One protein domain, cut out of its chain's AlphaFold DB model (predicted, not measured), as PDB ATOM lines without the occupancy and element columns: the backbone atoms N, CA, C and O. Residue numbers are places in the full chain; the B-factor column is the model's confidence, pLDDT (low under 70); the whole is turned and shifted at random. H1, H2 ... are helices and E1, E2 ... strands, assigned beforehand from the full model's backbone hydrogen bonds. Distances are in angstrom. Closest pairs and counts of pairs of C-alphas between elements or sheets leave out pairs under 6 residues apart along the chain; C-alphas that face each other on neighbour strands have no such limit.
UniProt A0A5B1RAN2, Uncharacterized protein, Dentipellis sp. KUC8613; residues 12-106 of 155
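AT A GLANCE: This is residues 12 to 106 of the 155 residues of an uncharacterized protein of Dentipellis sp. KUC8613 (UniProt A0A5B1RAN2). A small three-stranded sheet stands between two helices, H1 and H2, that meet end to end in a corner, and a mass of long loops, among them residues 48 to 59 and 76 to 88. The near part of H2 grazes the sheet, the ends of this helical corner stick out with residues 13 to 19 and 32 to 38, and the short H3 lies just beyond the end of the sheet where E3 begins. There are 95 residues printed, with three named helices and three named strands in the order H1 H2 E1 E2 H3 E3; the sheet runs E1 E3 E2, antiparallel. The class is mixed, helices and strands, with under half of the residues in named elements. The whole is compact, with a radius of gyration of the C-alphas of 14.3 A and spans of 39 by 31 by 21 A.

HOW THE PARTS SIT: Start at E3, residues 100 to 104, the inner strand of the sheet. Beside it runs the edge strand E2, residues 60 to 64, antiparallel at 152 degrees; look for N 61 and O 103, 2.9 A apart and within hydrogen-bond range. At its other neighbour, the edge strand E1, residues 44 to 47, antiparallel at 139 degrees, N 102 and O 45 are within range at 2.8 A. H2, residues 23 to 37, only grazes the sheet with residues 23 to 31; its closest C-alpha pair with E1 is Ile 27 and Thr 44, 7.6 A apart. H1, residues 14 to 21, and H2 only just touch, with 3 pairs of C-alphas within 8 A, and only at the corner by their link; the closest are Phe 20 and Leu 26, 5.7 A, and the lines are about perpendicular at 80 degrees. H3, residues 94 to 97, is not on the sheet and is apart from H1, H2 and E1. In H1 and H2 every O i to N i+4 pair is within hydrogen-bond range; H3 is too short for such a pair. Residues 62 to 63 of E2 also pair antiparallel with residues 73 to 74.

IN THESE COORDINATES: Find C-alpha 14 at (-73.668, -84.222, -10.816), where H1 begins and runs 10.1 A. H2 spans 20.8 A from C-alpha 23 at (-83.084, -91.993, -20.965). E1 measures 9.6 A, E2 13.1 A and H3 4.8 A. E3 spans 14.2 A and ends at C-alpha 104, (-94.577, -100.391, -28.934).

THE WHOLE: The C-alphas farthest apart, those of Asn 13 and Ala 80, are 41.7 A from each other. The printed part has no cut. The links E1 to E2 and E2 to H3 are long. The mean pLDDT of the printed part is 85.9; look for values under 70 at residue 12, residues 18 to 20 and residues 69 to 70.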
ATOM      1  N   THR A  12     -79.878 -83.010  -7.545       66.00
ATOM      2  CA  THR A  12     -79.199 -84.298  -7.482       66.00
ATOM      3  C   THR A  12     -77.717 -84.059  -7.751       66.00
ATOM      4  O   THR A  12     -77.338 -83.103  -8.440       66.00
ATOM      5  N   ASN A  13     -76.848 -84.889  -7.178       75.69
ATOM      6  CA  ASN A  13     -75.420 -84.709  -7.422       75.69
ATOM      7  C   ASN A  13     -75.122 -84.818  -8.935       75.69
ATOM      8  O   ASN A  13     -75.914 -85.370  -9.703       75.69
ATOM      9  N   ALA A  14     -73.986 -84.280  -9.386       72.94
ATOM     10  CA  ALA A  14     -73.668 -84.222 -10.816       72.94
ATOM     11  C   ALA A  14     -73.707 -85.606 -11.497       72.94
ATOM     12  O   ALA A  14     -74.151 -85.725 -12.638       72.94
ATOM     13  N   THR A  15     -73.301 -86.658 -10.783       72.62
ATOM     14  CA  THR A  15     -73.336 -88.042 -11.271       72.62
ATOM     15  C   THR A  15     -74.767 -88.526 -11.490       72.62
ATOM     16  O   THR A  15     -75.080 -89.059 -12.551       72.62
ATOM     17  N   GLU A  16     -75.660 -88.303 -10.530       70.44
ATOM     18  CA  GLU A  16     -77.086 -88.603 -10.658       70.44
ATOM     19  C   GLU A  16     -77.730 -87.780 -11.774       70.44
ATOM     20  O   GLU A  16     -78.453 -88.335 -12.597       70.44
ATOM     21  N   SER A  17     -77.426 -86.483 -11.865       72.06
ATOM     22  CA  SER A  17     -77.891 -85.625 -12.963       72.06
ATOM     23  C   SER A  17     -77.475 -86.172 -14.333       72.06
ATOM     24  O   SER A  17     -78.280 -86.177 -15.263       72.06
ATOM     25  N   PHE A  18     -76.251 -86.688 -14.459       69.44
ATOM     26  CA  PHE A  18     -75.773 -87.312 -15.693       69.44
ATOM     27  C   PHE A  18     -76.493 -88.637 -15.994       69.44
ATOM     28  O   PHE A  18     -76.970 -88.844 -17.110       69.44
ATOM     29  N   ILE A  19     -76.625 -89.518 -14.995       68.50
ATOM     30  CA  ILE A  19     -77.278 -90.829 -15.144       68.50
ATOM     31  C   ILE A  19     -78.766 -90.670 -15.480       68.50
ATOM     32  O   ILE A  19     -79.264 -91.346 -16.379       68.50
ATOM     33  N   PHE A  20     -79.473 -89.776 -14.788       68.19
ATOM     34  CA  PHE A  20     -80.907 -89.544 -14.982       68.19
ATOM     35  C   PHE A  20     -81.215 -88.618 -16.163       68.19
ATOM     36  O   PHE A  20     -82.310 -88.686 -16.719       68.19
ATOM     37  N   GLY A  21     -80.252 -87.801 -16.598       71.31
ATOM     38  CA  GLY A  21     -80.341 -87.040 -17.846       71.31
ATOM     39  C   GLY A  21     -80.315 -87.928 -19.096       71.31
ATOM     40  O   GLY A  21     -80.778 -87.518 -20.163       71.31
ATOM     41  N   ALA A  22     -79.824 -89.164 -18.973       78.69
ATOM     42  CA  ALA A  22     -79.814 -90.159 -20.035       78.69
ATOM     43  C   ALA A  22     -81.043 -91.082 -19.940       78.69
ATOM     44  O   ALA A  22     -81.237 -91.787 -18.947       78.69
ATOM     45  N   LYS A  23     -81.863 -91.161 -21.002       86.56
ATOM     46  CA  LYS A  23     -83.084 -91.993 -20.965       86.56
ATOM     47  C   LYS A  23     -82.786 -93.485 -20.826       86.56
ATOM     48  O   LYS A  23     -83.489 -94.174 -20.101       86.56
ATOM     49  N   LEU A  24     -81.773 -93.993 -21.529       86.44
ATOM     50  CA  LEU A  24     -81.485 -95.432 -21.577       86.44
ATOM     51  C   LEU A  24     -81.073 -96.020 -20.213       86.44
ATOM     52  O   LEU A  24     -81.680 -97.014 -19.813       86.44
ATOM     53  N   PRO A  25     -80.115 -95.428 -19.467       85.38
ATOM     54  CA  PRO A  25     -79.806 -95.874 -18.107       85.38
ATOM     55  C   PRO A  25     -81.018 -95.840 -17.172       85.38
ATOM     56  O   PRO A  25     -81.241 -96.793 -16.425       85.38
ATOM     57  N   LEU A  26     -81.828 -94.777 -17.245       86.81
ATOM     58  CA  LEU A  26     -83.054 -94.668 -16.457       86.81
ATOM     59  C   LEU A  26     -84.046 -95.790 -16.796       86.81
ATOM     60  O   LEU A  26     -84.521 -96.468 -15.889       86.81
ATOM     61  N   ILE A  27     -84.319 -96.027 -18.081       89.75
ATOM     62  CA  ILE A  27     -85.218 -97.095 -18.542       89.75
ATOM     63  C   ILE A  27     -84.729 -98.464 -18.061       89.75
ATOM     64  O   ILE A  27     -85.509 -99.218 -17.495       89.75
ATOM     65  N   HIS A  28     -83.433 -98.761 -18.186       89.06
ATOM     66  CA  HIS A  28     -82.863-100.027 -17.704       89.06
ATOM     67  C   HIS A  28     -83.064-100.235 -16.197       89.06
ATOM     68  O   HIS A  28     -83.346-101.345 -15.742       89.06
ATOM     69  N   ASN A  29     -82.935 -99.170 -15.403       88.69
ATOM     70  CA  ASN A  29     -83.199 -99.231 -13.968       88.69
ATOM     71  C   ASN A  29     -84.689 -99.453 -13.672       88.69
ATOM     72  O   ASN A  29     -85.019-100.259 -12.800       88.69
ATOM     73  N   LEU A  30     -85.586 -98.798 -14.414       89.81
ATOM     74  CA  LEU A  30     -87.031 -98.997 -14.286       89.81
ATOM     75  C   LEU A  30     -87.449-100.422 -14.673       89.81
ATOM     76  O   LEU A  30     -88.219-101.038 -13.940       89.81
ATOM     77  N   ASP A  31     -86.883-100.987 -15.741       91.00
ATOM     78  CA  ASP A  31     -87.147-102.367 -16.170       91.00
ATOM     79  C   ASP A  31     -86.738-103.375 -15.081       91.00
ATOM     80  O   ASP A  31     -87.463-104.334 -14.798       91.00
ATOM     81  N   LYS A  32     -85.599-103.145 -14.408       91.38
ATOM     82  CA  LYS A  32     -85.166-103.961 -13.258       91.38
ATOM     83  C   LYS A  32     -86.148-103.876 -12.093       91.38
ATOM     84  O   LYS A  32     -86.487-104.914 -11.525       91.38
ATOM     85  N   ILE A  33     -86.594-102.669 -11.742       91.06
ATOM     86  CA  ILE A  33     -87.558-102.449 -10.654       91.06
ATOM     87  C   ILE A  33     -88.885-103.136 -10.984       91.06
ATOM     88  O   ILE A  33     -89.398-103.901 -10.169       91.06
ATOM     89  N   ALA A  34     -89.406-102.931 -12.193       92.00
ATOM     90  CA  ALA A  34     -90.664-103.519 -12.625       92.00
ATOM     91  C   ALA A  34     -90.591-105.053 -12.661       92.00
ATOM     92  O   ALA A  34     -91.513-105.723 -12.200       92.00
ATOM     93  N   LYS A  35     -89.465-105.625 -13.110       91.56
ATOM     94  CA  LYS A  35     -89.225-107.075 -13.051       91.56
ATOM     95  C   LYS A  35     -89.193-107.594 -11.612       91.56
ATOM     96  O   LYS A  35     -89.792-108.628 -11.338       91.56
ATOM     97  N   ALA A  36     -88.520-106.888 -10.703       94.88
ATOM     98  CA  ALA A  36     -88.449-107.269  -9.291       94.88
ATOM     99  C   ALA A  36     -89.819-107.199  -8.592       94.88
ATOM    100  O   ALA A  36     -90.091-108.000  -7.704       94.88
ATOM    101  N   ARG A  37     -90.685-106.270  -9.014       93.88
ATOM    102  CA  ARG A  37     -92.035-106.067  -8.464       93.88
ATOM    103  C   ARG A  37     -93.139-106.821  -9.214       93.88
ATOM    104  O   ARG A  37     -94.293-106.751  -8.810       93.88
ATOM    105  N   ASN A  38     -92.799-107.546 -10.281       92.94
ATOM    106  CA  ASN A  38     -93.754-108.184 -11.194       92.94
ATOM    107  C   ASN A  38     -94.808-107.201 -11.759       92.94
ATOM    108  O   ASN A  38     -95.983-107.536 -11.921       92.94
ATOM    109  N   GLU A  39     -94.387-105.970 -12.056       92.81
ATOM    110  CA  GLU A  39     -95.242-104.899 -12.570       92.81
ATOM    111  C   GLU A  39     -95.138-104.774 -14.100       92.81
ATOM    112  O   GLU A  39     -94.076-104.948 -14.716       92.81
ATOM    113  N   ARG A  40     -96.266-104.449 -14.741       88.94
ATOM    114  CA  ARG A  40     -96.319-104.208 -16.188       88.94
ATOM    115  C   ARG A  40     -95.717-102.843 -16.517       88.94
ATOM    116  O   ARG A  40     -96.025-101.855 -15.865       88.94
ATOM    117  N   HIS A  41     -94.923-102.788 -17.581       88.00
ATOM    118  CA  HIS A  41     -94.320-101.561 -18.100       88.00
ATOM    119  C   HIS A  41     -94.130-101.664 -19.624       88.00
ATOM    120  O   HIS A  41     -94.080-102.779 -20.162       88.00
ATOM    121  N   PRO A  42     -94.034-100.533 -20.348       89.31
ATOM    122  CA  PRO A  42     -93.727-100.546 -21.774       89.31
ATOM    123  C   PRO A  42     -92.342-101.145 -22.030       89.31
ATOM    124  O   PRO A  42     -91.335-100.628 -21.548       89.31
ATOM    125  N   LYS A  43     -92.282-102.215 -22.828       89.81
ATOM    126  CA  LYS A  43     -91.008-102.838 -23.197       89.81
ATOM    127  C   LYS A  43     -90.203-101.900 -24.086       89.81
ATOM    128  O   LYS A  43     -90.689-101.451 -25.128       89.81
ATOM    129  N   THR A  44     -88.955-101.670 -23.700       93.38
ATOM    130  CA  THR A  44     -88.003-100.879 -24.475       93.38
ATOM    131  C   THR A  44     -86.930-101.781 -25.060       93.38
ATOM    132  O   THR A  44     -86.434-102.688 -24.398       93.38
ATOM    133  N   GLN A  45     -86.566-101.542 -26.315       92.94
ATOM    134  CA  GLN A  45     -85.460-102.231 -26.972       92.94
ATOM    135  C   GLN A  45     -84.474-101.199 -27.498       92.94
ATOM    136  O   GLN A  45     -84.871-100.250 -28.174       92.94
ATOM    137  N   THR A  46     -83.192-101.376 -27.197       91.81
ATOM    138  CA  THR A  46     -82.137-100.568 -27.807       91.81
ATOM    139  C   THR A  46     -82.047-100.891 -29.293       91.81
ATOM    140  O   THR A  46     -82.208-102.039 -29.710       91.81
ATOM    141  N   VAL A  47     -81.803 -99.871 -30.110       90.56
ATOM    142  CA  VAL A  47     -81.590-100.034 -31.550       90.56
ATOM    143  C   VAL A  47     -80.315 -99.313 -31.943       90.56
ATOM    144  O   VAL A  47     -79.991 -98.260 -31.401       90.56
ATOM    145  N   ARG A  48     -79.568 -99.895 -32.878       87.31
ATOM    146  CA  ARG A  48     -78.414 -99.218 -33.469       87.31
ATOM    147  C   ARG A  48     -78.897 -98.251 -34.537       87.31
ATOM    148  O   ARG A  48     -79.897 -98.518 -35.202       87.31
ATOM    149  N   ARG A  49     -78.163 -97.156 -34.720       88.31
ATOM    150  CA  ARG A  49     -78.404 -96.249 -35.839       88.31
ATOM    151  C   ARG A  49     -78.181 -97.003 -37.154       88.31
ATOM    152  O   ARG A  49     -77.120 -97.584 -37.368       88.31
ATOM    153  N   GLY A  50     -79.201 -97.018 -38.007       88.69
ATOM    154  CA  GLY A  50     -79.134 -97.614 -39.339       88.69
ATOM    155  C   GLY A  50     -78.511 -96.679 -40.376       88.69
ATOM    156  O   GLY A  50     -78.138 -95.534 -40.095       88.69
ATOM    157  N   LYS A  51     -78.406 -97.158 -41.617       90.62
ATOM    158  CA  LYS A  51     -77.863 -96.366 -42.737       90.62
ATOM    159  C   LYS A  51     -78.844 -95.264 -43.148       90.62
ATOM    160  O   LYS A  51     -80.050 -95.436 -43.045       90.62
ATOM    161  N   LYS A  52     -78.366 -94.163 -43.744       89.44
ATOM    162  CA  LYS A  52     -79.209 -92.997 -44.118       89.44
ATOM    163  C   LYS A  52     -80.493 -93.333 -44.896       89.44
ATOM    164  O   LYS A  52     -81.515 -92.687 -44.692       89.44
ATOM    165  N   LYS A  53     -80.440 -94.322 -45.795       90.75
ATOM    166  CA  LYS A  53     -81.581 -94.740 -46.632       90.75
ATOM    167  C   LYS A  53     -82.488 -95.780 -45.969       90.75
ATOM    168  O   LYS A  53     -83.540 -96.088 -46.519       90.75
ATOM    169  N   GLU A  54     -82.067 -96.334 -44.842       92.69
ATOM    170  CA  GLU A  54     -82.785 -97.373 -44.120       92.69
ATOM    171  C   GLU A  54     -83.938 -96.755 -43.323       92.69
ATOM    172  O   GLU A  54     -83.804 -95.688 -42.712       92.69
ATOM    173  N   SER A  55     -85.086 -97.423 -43.379       91.94
ATOM    174  CA  SER A  55     -86.286 -97.022 -42.656       91.94
ATOM    175  C   SER A  55     -86.216 -97.460 -41.198       91.94
ATOM    176  O   SER A  55     -85.518 -98.409 -40.842       91.94
ATOM    177  N   PHE A  56     -86.988 -96.793 -40.350       91.31
ATOM    178  CA  PHE A  56     -87.217 -97.269 -38.996       91.31
ATOM    179  C   PHE A  56     -88.016 -98.573 -38.963       91.31
ATOM    180  O   PHE A  56     -88.801 -98.830 -39.879       91.31
ATOM    181  N   PRO A  57     -87.863 -99.359 -37.883       87.38
ATOM    182  CA  PRO A  57     -88.689-100.531 -37.634       87.38
ATOM    183  C   PRO A  57     -90.184-100.205 -37.713       87.38
ATOM    184  O   PRO A  57     -90.656 -99.207 -37.161       87.38
ATOM    185  N   GLU A  58     -90.932-101.053 -38.414       85.44
ATOM    186  CA  GLU A  58     -92.366-100.863 -38.618       85.44
ATOM    187  C   GLU A  58     -93.141-100.983 -37.304       85.44
ATOM    188  O   GLU A  58     -92.793-101.774 -36.427       85.44
ATOM    189  N   ASN A  59     -94.220-100.206 -37.170       87.38
ATOM    190  CA  ASN A  59     -95.128-100.237 -36.014       87.38
ATOM    191  C   ASN A  59     -94.466 -99.948 -34.652       87.38
ATOM    192  O   ASN A  59     -95.056-100.210 -33.603       87.38
ATOM    193  N   ARG A  60     -93.258 -99.376 -34.646       93.50
ATOM    194  CA  ARG A  60     -92.547 -98.971 -33.431       93.50
ATOM    195  C   ARG A  60     -92.418 -97.458 -33.346       93.50
ATOM    196  O   ARG A  60     -92.252 -96.765 -34.347       93.50
ATOM    197  N   VAL A  61     -92.461 -96.948 -32.122       93.38
ATOM    198  CA  VAL A  61     -92.037 -95.580 -31.823       93.38
ATOM    199  C   VAL A  61     -90.525 -95.599 -31.657       93.38
ATOM    200  O   VAL A  61     -90.035 -96.336 -30.804       93.38
ATOM    201  N   VAL A  62     -89.797 -94.793 -32.431       93.75
ATOM    202  CA  VAL A  62     -88.331 -94.677 -32.343       93.75
ATOM    203  C   VAL A  62     -87.959 -93.356 -31.684       93.75
ATOM    204  O   VAL A  62     -88.506 -92.307 -32.033       93.75
ATOM    205  N   LYS A  63     -87.042 -93.405 -30.717       92.19
ATOM    206  CA  LYS A  63     -86.617 -92.246 -29.928       92.19
ATOM    207  C   LYS A  63     -85.100 -92.205 -29.775       92.19
ATOM    208  O   LYS A  63     -84.462 -93.243 -29.581       92.19
ATOM    209  N   ARG A  64     -84.532 -90.998 -29.776       88.81
ATOM    210  CA  ARG A  64     -83.141 -90.776 -29.351       88.81
ATOM    211  C   ARG A  64     -83.052 -90.794 -27.818       88.81
ATOM    212  O   ARG A  64     -83.887 -90.217 -27.109       88.81
ATOM    213  N   GLY A  65     -82.022 -91.446 -27.289       85.50
ATOM    214  CA  GLY A  65     -81.765 -91.578 -25.854       85.50
ATOM    215  C   GLY A  65     -81.448 -90.252 -25.168       85.50
ATOM    216  O   GLY A  65     -81.800 -90.071 -24.005       85.50
ATOM    217  N   PHE A  66     -80.917 -89.281 -25.910       80.81
ATOM    218  CA  PHE A  66     -80.620 -87.930 -25.433       80.81
ATOM    219  C   PHE A  66     -81.403 -86.898 -26.253       80.81
ATOM    220  O   PHE A  66     -81.077 -86.612 -27.403       80.81
ATOM    221  N   SER A  67     -82.489 -86.392 -25.672       76.25
ATOM    222  CA  SER A  67     -83.354 -85.347 -26.241       76.25
ATOM    223  C   SER A  67     -84.421 -84.938 -25.217       76.25
ATOM    224  O   SER A  67     -84.745 -85.726 -24.326       76.25
ATOM    225  N   GLY A  68     -84.999 -83.744 -25.348       72.56
ATOM    226  CA  GLY A  68     -86.106 -83.269 -24.507       72.56
ATOM    227  C   GLY A  68     -87.353 -82.915 -25.322       72.56
ATOM    228  O   GLY A  68     -87.290 -82.812 -26.545       72.56
ATOM    229  N   TYR A  69     -88.484 -82.717 -24.639       67.94
ATOM    230  CA  TYR A  69     -89.702 -82.093 -25.190       67.94
ATOM    231  C   TYR A  69     -90.239 -82.706 -26.497       67.94
ATOM    232  O   TYR A  69     -90.609 -81.988 -27.418       67.94
ATOM    233  N   GLY A  70     -90.241 -84.037 -26.615       69.62
ATOM    234  CA  GLY A  70     -90.722 -84.716 -27.829       69.62
ATOM    235  C   GLY A  70     -89.806 -84.566 -29.051       69.62
ATOM    236  O   GLY A  70     -90.102 -85.116 -30.109       69.62
ATOM    237  N   SER A  71     -88.661 -83.894 -28.907       72.75
ATOM    238  CA  SER A  71     -87.648 -83.820 -29.956       72.75
ATOM    239  C   SER A  71     -87.068 -85.213 -30.204       72.75
ATOM    240  O   SER A  71     -86.783 -85.953 -29.255       72.75
ATOM    241  N   TYR A  72     -86.832 -85.556 -31.471       83.06
ATOM    242  CA  TYR A  72     -86.250 -86.846 -31.863       83.06
ATOM    243  C   TYR A  72     -87.120 -88.058 -31.499       83.06
ATOM    244  O   TYR A  72     -86.607 -89.086 -31.053       83.06
ATOM    245  N   VAL A  73     -88.438 -87.923 -31.688       88.81
ATOM    246  CA  VAL A  73     -89.427 -89.003 -31.586       88.81
ATOM    247  C   VAL A  73     -90.095 -89.185 -32.946       88.81
ATOM    248  O   VAL A  73     -90.620 -88.230 -33.507       88.81
ATOM    249  N   THR A  74     -90.095 -90.410 -33.466       90.75
ATOM    250  CA  THR A  74     -90.818 -90.767 -34.696       90.75
ATOM    251  C   THR A  74     -91.899 -91.782 -34.379       90.75
ATOM    252  O   THR A  74     -91.631 -92.785 -33.714       90.75
ATOM    253  N   LEU A  75     -93.114 -91.531 -34.862       91.75
ATOM    254  CA  LEU A  75     -94.243 -92.441 -34.723       91.75
ATOM    255  C   LEU A  75     -94.360 -93.339 -35.965       91.75
ATOM    256  O   LEU A  75     -93.940 -92.942 -37.054       91.75
ATOM    257  N   PRO A  76     -95.006 -94.511 -35.855       90.12
ATOM    258  CA  PRO A  76     -95.362 -95.315 -37.026       90.12
ATOM    259  C   PRO A  76     -96.197 -94.545 -38.058       90.12
ATOM    260  O   PRO A  76     -96.064 -94.778 -39.256       90.12
ATOM    261  N   SER A  77     -97.022 -93.605 -37.587       89.25
ATOM    262  CA  SER A  77     -97.867 -92.728 -38.400       89.25
ATOM    263  C   SER A  77     -97.131 -91.527 -39.001       89.25
ATOM    264  O   SER A  77     -97.730 -90.784 -39.778       89.25
ATOM    265  N   SER A  78     -95.856 -91.306 -38.663       89.56
ATOM    266  CA  SER A  78     -95.079 -90.207 -39.236       89.56
ATOM    267  C   SER A  78     -94.898 -90.383 -40.757       89.56
ATOM    268  O   SER A  78     -94.802 -91.519 -41.243       89.56
ATOM    269  N   PRO A  79     -94.799 -89.274 -41.516       90.44
ATOM    270  CA  PRO A  79     -94.511 -89.300 -42.949       90.44
ATOM    271  C   PRO A  79     -93.304 -90.185 -43.312       90.44
ATOM    272  O   PRO A  79     -92.333 -90.290 -42.560       90.44
ATOM    273  N   ALA A  80     -93.364 -90.867 -44.459       88.06
ATOM    274  CA  ALA A  80     -92.374 -91.882 -44.845       88.06
ATOM    275  C   ALA A  80     -90.946 -91.329 -45.031       88.06
ATOM    276  O   ALA A  80     -89.967 -92.053 -44.850       88.06
ATOM    277  N   ASP A  81     -90.820 -90.055 -45.385       88.12
ATOM    278  CA  ASP A  81     -89.568 -89.302 -45.459       88.12
ATOM    279  C   ASP A  81     -88.959 -89.035 -44.073       88.12
ATOM    280  O   ASP A  81     -87.737 -89.056 -43.931       88.12
ATOM    281  N   GLN A  82     -89.788 -88.885 -43.037       88.19
ATOM    282  CA  GLN A  82     -89.348 -88.705 -41.650       88.19
ATOM    283  C   GLN A  82     -88.995 -90.028 -40.957       88.19
ATOM    284  O   GLN A  82     -88.229 -90.030 -39.992       88.19
ATOM    285  N   ARG A  83     -89.488 -91.166 -41.465       90.31
ATOM    286  CA  ARG A  83     -89.244 -92.515 -40.918       90.31
ATOM    287  C   ARG A  83     -87.942 -93.168 -41.400       90.31
ATOM    288  O   ARG A  83     -87.892 -94.387 -41.552       90.31
ATOM    289  N   LYS A  84     -86.892 -92.386 -41.655       92.94
ATOM    290  CA  LYS A  84     -85.583 -92.874 -42.120       92.94
ATOM    291  C   LYS A  84     -84.465 -92.346 -41.239       92.94
ATOM    292  O   LYS A  84     -84.521 -91.213 -40.783       92.94
ATOM    293  N   TRP A  85     -83.386 -93.106 -41.079       90.44
ATOM    294  CA  TRP A  85     -82.236 -92.653 -40.283       90.44
ATOM    295  C   TRP A  85     -81.571 -91.387 -40.835       90.44
ATOM    296  O   TRP A  85     -80.944 -90.643 -40.084       90.44
ATOM    297  N   GLY A  86     -81.696 -91.136 -42.140       89.38
ATOM    298  CA  GLY A  86     -81.173 -89.936 -42.789       89.38
ATOM    299  C   GLY A  86     -81.957 -88.651 -42.506       89.38
ATOM    300  O   GLY A  86     -81.426 -87.585 -42.795       89.38
ATOM    301  N   SER A  87     -83.177 -88.718 -41.955       87.69
ATOM    302  CA  SER A  87     -83.965 -87.519 -41.613       87.69
ATOM    303  C   SER A  87     -83.471 -86.828 -40.339       87.69
ATOM    304  O   SER A  87     -83.785 -85.664 -40.101       87.69
ATOM    305  N   TRP A  88     -82.673 -87.526 -39.527       85.19
ATOM    306  CA  TRP A  88     -82.168 -87.012 -38.262       85.19
ATOM    307  C   TRP A  88     -80.726 -86.529 -38.396       85.19
ATOM    308  O   TRP A  88     -79.878 -87.302 -38.854       85.19
ATOM    309  N   PRO A  89     -80.405 -85.304 -37.942       84.00
ATOM    310  CA  PRO A  89     -79.039 -84.809 -37.977       84.00
ATOM    311  C   PRO A  89     -78.114 -85.716 -37.163       84.00
ATOM    312  O   PRO A  89     -78.445 -86.169 -36.057       84.00
ATOM    313  N   GLU A  90     -76.959 -86.002 -37.748       84.88
ATOM    314  CA  GLU A  90     -75.840 -86.627 -37.052       84.88
ATOM    315  C   GLU A  90     -75.329 -85.659 -35.985       84.88
ATOM    316  O   GLU A  90     -75.373 -84.437 -36.156       84.88
ATOM    317  N   VAL A  91     -74.881 -86.204 -34.861       82.44
ATOM    318  CA  VAL A  91     -74.211 -85.429 -33.816       82.44
ATOM    319  C   VAL A  91     -72.756 -85.879 -33.698       82.44
ATOM    320  O   VAL A  91     -72.466 -87.049 -33.938       82.44
ATOM    321  N   PRO A  92     -71.832 -84.983 -33.313       79.75
ATOM    322  CA  PRO A  92     -70.405 -85.305 -33.263       79.75
ATOM    323  C   PRO A  92     -70.017 -86.229 -32.096       79.75
ATOM    324  O   PRO A  92     -68.884 -86.694 -32.046       79.75
ATOM    325  N   PHE A  93     -70.931 -86.487 -31.155       80.75
ATOM    326  CA  PHE A  93     -70.690 -87.326 -29.980       80.75
ATOM    327  C   PHE A  93     -71.218 -88.739 -30.223       80.75
ATOM    328  O   PHE A  93     -72.431 -88.931 -30.339       80.75
ATOM    329  N   GLU A  94     -70.324 -89.721 -30.275       81.31
ATOM    330  CA  GLU A  94     -70.648 -91.110 -30.612       81.31
ATOM    331  C   GLU A  94     -71.673 -91.727 -29.646       81.31
ATOM    332  O   GLU A  94     -72.601 -92.423 -30.065       81.31
ATOM    333  N   GLU A  95     -71.559 -91.423 -28.355       75.69
ATOM    334  CA  GLU A  95     -72.452 -91.920 -27.309       75.69
ATOM    335  C   GLU A  95     -73.876 -91.394 -27.487       75.69
ATOM    336  O   GLU A  95     -74.848 -92.094 -27.207       75.69
ATOM    337  N   VAL A  96     -74.013 -90.162 -27.974       76.75
ATOM    338  CA  VAL A  96     -75.310 -89.546 -28.274       76.75
ATOM    339  C   VAL A  96     -75.847 -90.080 -29.601       76.75
ATOM    340  O   VAL A  96     -77.038 -90.379 -29.720       76.75
ATOM    341  N   GLU A  97     -74.965 -90.237 -30.585       81.25
ATOM    342  CA  GLU A  97     -75.290 -90.665 -31.942       81.25
ATOM    343  C   GLU A  97     -75.776 -92.115 -32.008       81.25
ATOM    344  O   GLU A  97     -76.662 -92.431 -32.806       81.25
ATOM    345  N   ASN A  98     -75.259 -92.975 -31.131       81.12
ATOM    346  CA  ASN A  98     -75.614 -94.391 -31.049       81.12
ATOM    347  C   ASN A  98     -76.666 -94.714 -29.980       81.12
ATOM    348  O   ASN A  98     -77.050 -95.872 -29.815       81.12
ATOM    349  N   SER A  99     -77.170 -93.708 -29.269       87.75
ATOM    350  CA  SER A  99     -78.171 -93.894 -28.224       87.75
ATOM    351  C   SER A  99     -79.575 -93.773 -28.809       87.75
ATOM    352  O   SER A  99     -80.154 -92.687 -28.872       87.75
ATOM    353  N   TRP A 100     -80.132 -94.903 -29.246       91.38
ATOM    354  CA  TRP A 100     -81.492 -95.000 -29.778       91.38
ATOM    355  C   TRP A 100     -82.246 -96.180 -29.180       91.38
ATOM    356  O   TRP A 100     -81.671 -97.202 -28.797       91.38
ATOM    357  N   PHE A 101     -83.563 -96.040 -29.115       93.81
ATOM    358  CA  PHE A 101     -84.438 -97.101 -28.650       93.81
ATOM    359  C   PHE A 101     -85.793 -97.067 -29.331       93.81
ATOM    360  O   PHE A 101     -86.212 -96.052 -29.895       93.81
ATOM    361  N   GLN A 102     -86.476 -98.198 -29.243       95.06
ATOM    362  CA  GLN A 102     -87.813 -98.384 -29.762       95.06
ATOM    363  C   GLN A 102     -88.760 -98.945 -28.707       95.06
ATOM    364  O   GLN A 102     -88.352 -99.685 -27.807       95.06
ATOM    365  N   GLN A 103     -90.035 -98.598 -28.844       94.75
ATOM    366  CA  GLN A 103     -91.127 -99.073 -27.997       94.75
ATOM    367  C   GLN A 103     -92.347 -99.404 -28.860       94.75
ATOM    368  O   GLN A 103     -92.477 -98.924 -29.990       94.75
ATOM    369  N   GLU A 104     -93.249-100.228 -28.332       93.31
ATOM    370  CA  GLU A 104     -94.577-100.391 -28.934       93.31
ATOM    371  C   GLU A 104     -95.339 -99.079 -28.851       93.31
ATOM    372  O   GLU A 104     -95.266 -98.362 -27.850       93.31
ATOM    373  N   LEU A 105     -96.064 -98.761 -29.921       90.44
ATOM    374  CA  LEU A 105     -97.023 -97.678 -29.856       90.44
ATOM    375  C   LEU A 105     -98.128 -98.075 -28.876       90.44
ATOM    376  O   LEU A 105     -98.730 -99.134 -29.018       90.44
ATOM    377  N   ILE A 106     -98.408 -97.200 -27.915       89.75
ATOM    378  CA  ILE A 106     -99.566 -97.312 -27.031       89.75
ATOM    379  C   ILE A 106    -100.636 -96.384 -27.615       89.75
ATOM    380  O   ILE A 106    -100.510 -95.168 -27.454       89.75
TER     381      ILE A 106